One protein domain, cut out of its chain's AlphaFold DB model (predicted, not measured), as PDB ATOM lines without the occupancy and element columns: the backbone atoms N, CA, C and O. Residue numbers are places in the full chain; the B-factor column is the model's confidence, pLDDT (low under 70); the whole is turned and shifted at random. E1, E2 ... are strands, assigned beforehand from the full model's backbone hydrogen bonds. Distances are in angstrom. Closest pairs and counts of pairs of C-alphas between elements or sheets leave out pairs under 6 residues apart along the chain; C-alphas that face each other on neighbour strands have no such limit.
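What this domain is: This is residues 2 to 51 of the 92 residues of an uncharacterized protein of Coxiella sp. DG_40 (UniProt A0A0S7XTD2). With little regular structure, this is mostly a chain of loops drawn out into a rod: a small strand hairpin, E1 and E2, lies toward one end, residues 20 to 37 loop beside it, and a tail of residues 38 to 51 reaches to the other end. The printed part has 50 residues, no named helix and two named strands, antiparallel in the order E1 - E2. The class is all strand, with only 6 residues in named elements. The whole is loose, with a radius of gyration of the C-alphas of 12.8 A and spans of 45 by 19 by 14 A.

How they stand to each other: E1, residues 8 to 10, and E2, residues 17 to 19, form a hairpin of antiparallel neighbours, their directions at 139 degrees. C-alphas 9 and 18 face each other at 5.6 A. N 9 and O 18 are within hydrogen-bond range at 2.9 A, as are N 18 and O 9 at 2.9 A. Farther on, residues 24 to 25 pair with residues 31 to 32, antiparallel.

Where its parts are: E1 begins at C-alpha 8 (164.229, 246.518, 375.505) and E2 ends at C-alpha 19 (160.866, 247.112, 372.540); each measures 7.1 A.

The domain as a whole: The C-alphas farthest apart, of Ala 2 and Val 51, are 45.1 A apart. The printed part has no cut. The link from E1 to E2 is short. Residues 2 to 4 have pLDDT under 70.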
ATOM      1  N   ALA A   2     174.293 250.947 372.711       58.41
ATOM      2  CA  ALA A   2     173.274 249.957 372.372       58.41
ATOM      3  C   ALA A   2     172.421 250.503 371.218       58.41
ATOM      4  O   ALA A   2     171.820 251.570 371.331       58.41
ATOM      5  N   SER A   3     172.417 249.813 370.077       64.25
ATOM      6  CA  SER A   3     171.579 250.199 368.944       64.25
ATOM      7  C   SER A   3     170.108 250.109 369.358       64.25
ATOM      8  O   SER A   3     169.649 249.048 369.788       64.25
ATOM      9  N   ASN A   4     169.352 251.197 369.169       68.69
ATOM     10  CA  ASN A   4     167.909 251.279 369.453       68.69
ATOM     11  C   ASN A   4     167.090 250.170 368.751       68.69
ATOM     12  O   ASN A   4     165.939 249.924 369.098       68.69
ATOM     13  N   LYS A   5     167.687 249.468 367.775       74.88
ATOM     14  CA  LYS A   5     167.084 248.352 367.038       74.88
ATOM     15  C   LYS A   5     166.782 247.123 367.911       74.88
ATOM     16  O   LYS A   5     165.877 246.372 367.565       74.88
ATOM     17  N   ARG A   6     167.525 246.902 369.006       82.06
ATOM     18  CA  ARG A   6     167.348 245.748 369.923       82.06
ATOM     19  C   ARG A   6     167.207 246.145 371.397       82.06
ATOM     20  O   ARG A   6     167.282 245.286 372.266       82.06
ATOM     21  N   ALA A   7     167.028 247.432 371.684       89.50
ATOM     22  CA  ALA A   7     166.837 247.897 373.049       89.50
ATOM     23  C   ALA A   7     165.454 247.473 373.569       89.50
ATOM     24  O   ALA A   7     164.437 247.694 372.905       89.50
ATOM     25  N   ILE A   8     165.436 246.868 374.753       91.50
ATOM     26  CA  ILE A   8     164.229 246.518 375.505       91.50
ATOM     27  C   ILE A   8     164.148 247.482 376.686       91.50
ATOM     28  O   ILE A   8     165.174 247.833 377.269       91.50
ATOM     29  N   ALA A   9     162.941 247.924 377.007       92.44
ATOM     30  CA  ALA A   9     162.658 248.754 378.164       92.44
ATOM     31  C   ALA A   9     161.346 248.303 378.815       92.44
ATOM     32  O   ALA A   9     160.553 247.577 378.213       92.44
ATOM     33  N   ILE A  10     161.157 248.694 380.067       94.44
ATOM     34  CA  ILE A  10     159.988 248.337 380.867       94.44
ATOM     35  C   ILE A  10     159.024 249.526 380.844       94.44
ATOM     36  O   ILE A  10     159.471 250.671 380.861       94.44
ATOM     37  N   CYS A  11     157.721 249.258 380.739       95.06
ATOM     38  CA  CYS A  11     156.695 250.283 380.915       95.06
ATOM     39  C   CYS A  11     156.593 250.658 382.398       95.06
ATOM     40  O   CYS A  11     156.388 249.776 383.231       95.06
ATOM     41  N   ASP A  12     156.668 251.946 382.715       93.81
ATOM     42  CA  ASP A  12     156.590 252.444 384.094       93.81
ATOM     43  C   ASP A  12     155.188 252.266 384.718       93.81
ATOM     44  O   ASP A  12     155.061 252.246 385.940       93.81
ATOM     45  N   THR A  13     154.140 252.095 383.899       91.94
ATOM     46  CA  THR A  13     152.748 251.932 384.363       91.94
ATOM     47  C   THR A  13     152.375 250.468 384.608       91.94
ATOM     48  O   THR A  13     151.931 250.118 385.698       91.94
ATOM     49  N   CYS A  14     152.549 249.590 383.611       93.19
ATOM     50  CA  CYS A  14     152.162 248.176 383.717       93.19
ATOM     51  C   CYS A  14     153.309 247.217 384.077       93.19
ATOM     52  O   CYS A  14     153.053 246.049 384.359       93.19
ATOM     53  N   GLY A  15     154.570 247.658 384.050       93.75
ATOM     54  CA  GLY A  15     155.731 246.839 384.431       93.75
ATOM     55  C   GLY A  15     156.148 245.763 383.418       93.75
ATOM     56  O   GLY A  15     157.109 245.029 383.661       93.75
ATOM     57  N   PHE A  16     155.476 245.651 382.269       94.75
ATOM     58  CA  PHE A  16     155.844 244.692 381.224       94.75
ATOM     59  C   PHE A  16     156.998 245.192 380.345       94.75
ATOM     60  O   PHE A  16     157.216 246.394 380.171       94.75
ATOM     61  N   GLN A  17     157.741 244.246 379.761       93.69
ATOM     62  CA  GLN A  17     158.837 244.532 378.834       93.69
ATOM     63  C   GLN A  17     158.323 244.754 377.410       93.69
ATOM     64  O   GLN A  17     157.611 243.919 376.853       93.69
ATOM     65  N   TYR A  18     158.772 245.843 376.788       92.19
ATOM     66  CA  TYR A  18     158.481 246.179 375.398       92.19
ATOM     67  C   TYR A  18     159.755 246.614 374.659       92.19
ATOM     68  O   TYR A  18     160.716 247.094 375.269       92.19
ATOM     69  N   PRO A  19     159.798 246.503 373.319       93.00
ATOM     70  CA  PRO A  19     160.866 247.112 372.540       93.00
ATOM     71  C   PRO A  19     160.855 248.633 372.742       93.00
ATOM     72  O   PRO A  19     159.825 249.274 372.531       93.00
ATOM     73  N   HIS A  20     162.005 249.225 373.074       92.12
ATOM     74  CA  HIS A  20     162.124 250.647 373.429       92.12
ATOM     75  C   HIS A  20     161.556 251.587 372.347       92.12
ATOM     76  O   HIS A  20     160.979 252.620 372.659       92.12
ATOM     77  N   ARG A  21     161.620 251.186 371.068       91.06
ATOM     78  CA  ARG A  21     161.042 251.918 369.922       91.06
ATOM     79  C   ARG A  21     159.516 252.098 369.955       91.06
ATOM     80  O   ARG A  21     158.996 252.893 369.181       91.06
ATOM     81  N   VAL A  22     158.806 251.293 370.743       92.19
ATOM     82  CA  VAL A  22     157.336 251.303 370.836       92.19
ATOM     83  C   VAL A  22     156.864 252.178 371.999       92.19
ATOM     84  O   VAL A  22     155.754 252.705 371.958       92.19
ATOM     85  N   LEU A  23     157.709 252.341 373.016       92.38
ATOM     86  CA  LEU A  23     157.400 253.128 374.199       92.38
ATOM     87  C   LEU A  23     157.445 254.630 373.892       92.38
ATOM     88  O   LEU A  23     158.215 255.091 373.045       92.38
ATOM     89  N   LYS A  24     156.618 255.400 374.599       91.88
ATOM     90  CA  LYS A  24     156.521 256.862 374.475       91.88
ATOM     91  C   LYS A  24     156.490 257.496 375.861       91.88
ATOM     92  O   LYS A  24     156.069 256.858 376.817       91.88
ATOM     93  N   LYS A  25     156.935 258.749 375.977       91.50
ATOM     94  CA  LYS A  25     156.878 259.492 377.246       91.50
ATOM     95  C   LYS A  25     155.544 260.202 377.407       91.50
ATOM     96  O   LYS A  25     155.226 261.016 376.541       91.50
ATOM     97  N   ASN A  26     154.785 259.895 378.459       89.44
ATOM     98  CA  ASN A  26     153.526 260.594 378.747       89.44
ATOM     99  C   ASN A  26     153.795 262.019 379.262       89.44
ATOM    100  O   ASN A  26     154.953 262.427 379.420       89.44
ATOM    101  N   SER A  27     152.750 262.812 379.515       87.12
ATOM    102  CA  SER A  27     152.935 264.188 379.987       87.12
ATOM    103  C   SER A  27     153.552 264.288 381.386       87.12
ATOM    104  O   SER A  27     154.175 265.310 381.683       87.12
ATOM    105  N   TYR A  28     153.451 263.224 382.193       87.50
ATOM    106  CA  TYR A  28     154.128 263.067 383.484       87.50
ATOM    107  C   TYR A  28     155.617 262.698 383.349       87.50
ATOM    108  O   TYR A  28     156.338 262.655 384.342       87.50
ATOM    109  N   GLY A  29     156.107 262.451 382.128       89.38
ATOM    110  CA  GLY A  29     157.505 262.111 381.855       89.38
ATOM    111  C   GLY A  29     157.856 260.631 382.033       89.38
ATOM    112  O   GLY A  29     159.028 260.281 381.868       89.38
ATOM    113  N   MET A  30     156.869 259.779 382.314       91.56
ATOM    114  CA  MET A  30     157.008 258.329 382.460       91.56
ATOM    115  C   MET A  30     157.044 257.647 381.092       91.56
ATOM    116  O   MET A  30     156.379 258.087 380.149       91.56
ATOM    117  N   LEU A  31     157.825 256.576 380.968       93.25
ATOM    118  CA  LEU A  31     157.954 255.792 379.747       93.25
ATOM    119  C   LEU A  31     156.867 254.712 379.713       93.25
ATOM    120  O   LEU A  31     156.931 253.722 380.437       93.25
ATOM    121  N   VAL A  32     155.872 254.888 378.846       94.75
ATOM    122  CA  VAL A  32     154.669 254.050 378.824       94.75
ATOM    123  C   VAL A  32     154.484 253.316 377.499       94.75
ATOM    124  O   VAL A  32     154.960 253.748 376.439       94.75
ATOM    125  N   CYS A  33     153.806 252.172 377.556       94.25
ATOM    126  CA  CYS A  33     153.439 251.388 376.383       94.25
ATOM    127  C   CYS A  33     152.196 251.971 375.679       94.25
ATOM    128  O   CYS A  33     151.496 252.807 376.245       94.25
ATOM    129  N   PRO A  34     151.903 251.559 374.428       92.00
ATOM    130  CA  PRO A  34     150.785 252.115 373.665       92.00
ATOM    131  C   PRO A  34     149.402 251.873 374.275       92.00
ATOM    132  O   PRO A  34     148.483 252.612 373.945       92.00
ATOM    133  N   THR A  35     149.239 250.844 375.113       90.75
ATOM    134  CA  THR A  35     147.965 250.550 375.790       90.75
ATOM    135  C   THR A  35     147.702 251.506 376.942       90.75
ATOM    136  O   THR A  35     146.567 251.919 377.139       90.75
ATOM    137  N   ASP A  36     148.761 251.897 377.649       89.62
ATOM    138  CA  ASP A  36     148.691 252.782 378.815       89.62
ATOM    139  C   ASP A  36     148.875 254.257 378.405       89.62
ATOM    140  O   ASP A  36     149.032 255.144 379.241       89.62
ATOM    141  N   TRP A  37     148.905 254.529 377.097       90.25
ATOM    142  CA  TRP A  37     149.083 255.864 376.552       90.25
ATOM    143  C   TRP A  37     147.768 256.649 376.591       90.25
ATOM    144  O   TRP A  37     146.886 256.454 375.757       90.25
ATOM    145  N   GLU A  38     147.680 257.603 377.515       84.75
ATOM    146  CA  GLU A  38     146.494 258.442 377.762       84.75
ATOM    147  C   GLU A  38     146.146 259.384 376.585       84.75
ATOM    148  O   GLU A  38     145.008 259.834 376.436       84.75
ATOM    149  N   GLY A  39     147.103 259.655 375.691       84.19
ATOM    150  CA  GLY A  39     146.870 260.326 374.410       84.19
ATOM    151  C   GLY A  39     146.199 261.693 374.504       84.19
ATOM    152  O   GLY A  39     146.843 262.689 374.838       84.19
ATOM    153  N   GLN A  40     144.927 261.759 374.101       73.94
ATOM    154  CA  GLN A  40     144.141 262.998 374.133       73.94
ATOM    155  C   GLN A  40     143.730 263.406 375.551       73.94
ATOM    156  O   GLN A  40     143.481 264.587 375.781       73.94
ATOM    157  N   PHE A  41     143.696 262.472 376.500       81.19
ATOM    158  CA  PHE A  41     143.177 262.690 377.850       81.19
ATOM    159  C   PHE A  41     144.294 262.652 378.900       81.19
ATOM    160  O   PHE A  41     144.189 261.975 379.911       81.19
ATOM    161  N   ASP A  42     145.369 263.392 378.648       84.25
ATOM    162  CA  ASP A  42     146.554 263.467 379.516       84.25
ATOM    163  C   ASP A  42     146.583 264.790 380.323       84.25
ATOM    164  O   ASP A  42     145.860 265.723 379.973       84.25
ATOM    165  N   LEU A  43     147.445 264.951 381.339       83.44
ATOM    166  CA  LEU A  43     147.536 266.144 382.214       83.44
ATOM    167  C   LEU A  43     147.572 267.483 381.451       83.44
ATOM    168  O   LEU A  43     147.134 268.514 381.950       83.44
ATOM    169  N   LYS A  44     148.092 267.509 380.225       82.12
ATOM    170  CA  LYS A  44     148.135 268.738 379.411       82.12
ATOM    171  C   LYS A  44     146.906 268.941 378.529       82.12
ATOM    172  O   LYS A  44     146.552 270.077 378.219       82.12
ATOM    173  N   ASN A  45     146.277 267.853 378.100       82.94
ATOM    174  CA  ASN A  45     145.253 267.869 377.056       82.94
ATOM    175  C   ASN A  45     143.846 267.594 377.596       82.94
ATOM    176  O   ASN A  45     142.871 267.847 376.890       82.94
ATOM    177  N   HIS A  46     143.735 267.123 378.838       86.94
ATOM    178  CA  HIS A  46     142.467 266.753 379.436       86.94
ATOM    179  C   HIS A  46     141.531 267.975 379.520       86.94
ATOM    180  O   HIS A  46     141.931 269.017 380.048       86.94
ATOM    181  N   PRO A  47     140.275 267.882 379.041       85.12
ATOM    182  CA  PRO A  47     139.344 269.012 379.017       85.12
ATOM    183  C   PRO A  47     139.035 269.563 380.416       85.12
ATOM    184  O   PRO A  47     138.865 270.767 380.562       85.12
ATOM    185  N   GLN A  48     139.051 268.712 381.449       85.81
ATOM    186  CA  GLN A  48     138.898 269.146 382.850       85.81
ATOM    187  C   GLN A  48     140.073 269.997 383.373       85.81
ATOM    188  O   GLN A  48     139.920 270.676 384.380       85.81
ATOM    189  N   ASN A  49     141.225 270.010 382.692       88.31
ATOM    190  CA  ASN A  49     142.362 270.861 383.072       88.31
ATOM    191  C   ASN A  49     142.238 272.284 382.506       88.31
ATOM    192  O   ASN A  49     143.144 273.102 382.656       88.31
ATOM    193  N   ARG A  50     141.123 272.581 381.830       85.88
ATOM    194  CA  ARG A  50     140.766 273.907 381.333       85.88
ATOM    195  C   ARG A  50     139.563 274.413 382.114       85.88
ATOM    196  O   ARG A  50     138.724 273.635 382.560       85.88
ATOM    197  N   VAL A  51     139.468 275.730 382.254       86.81
ATOM    198  CA  VAL A  51     138.265 276.358 382.806       86.81
ATOM    199  C   VAL A  51     137.099 276.049 381.868       86.81
ATOM    200  O   VAL A  51     137.232 276.195 380.649       86.81
TER     201      VAL A  51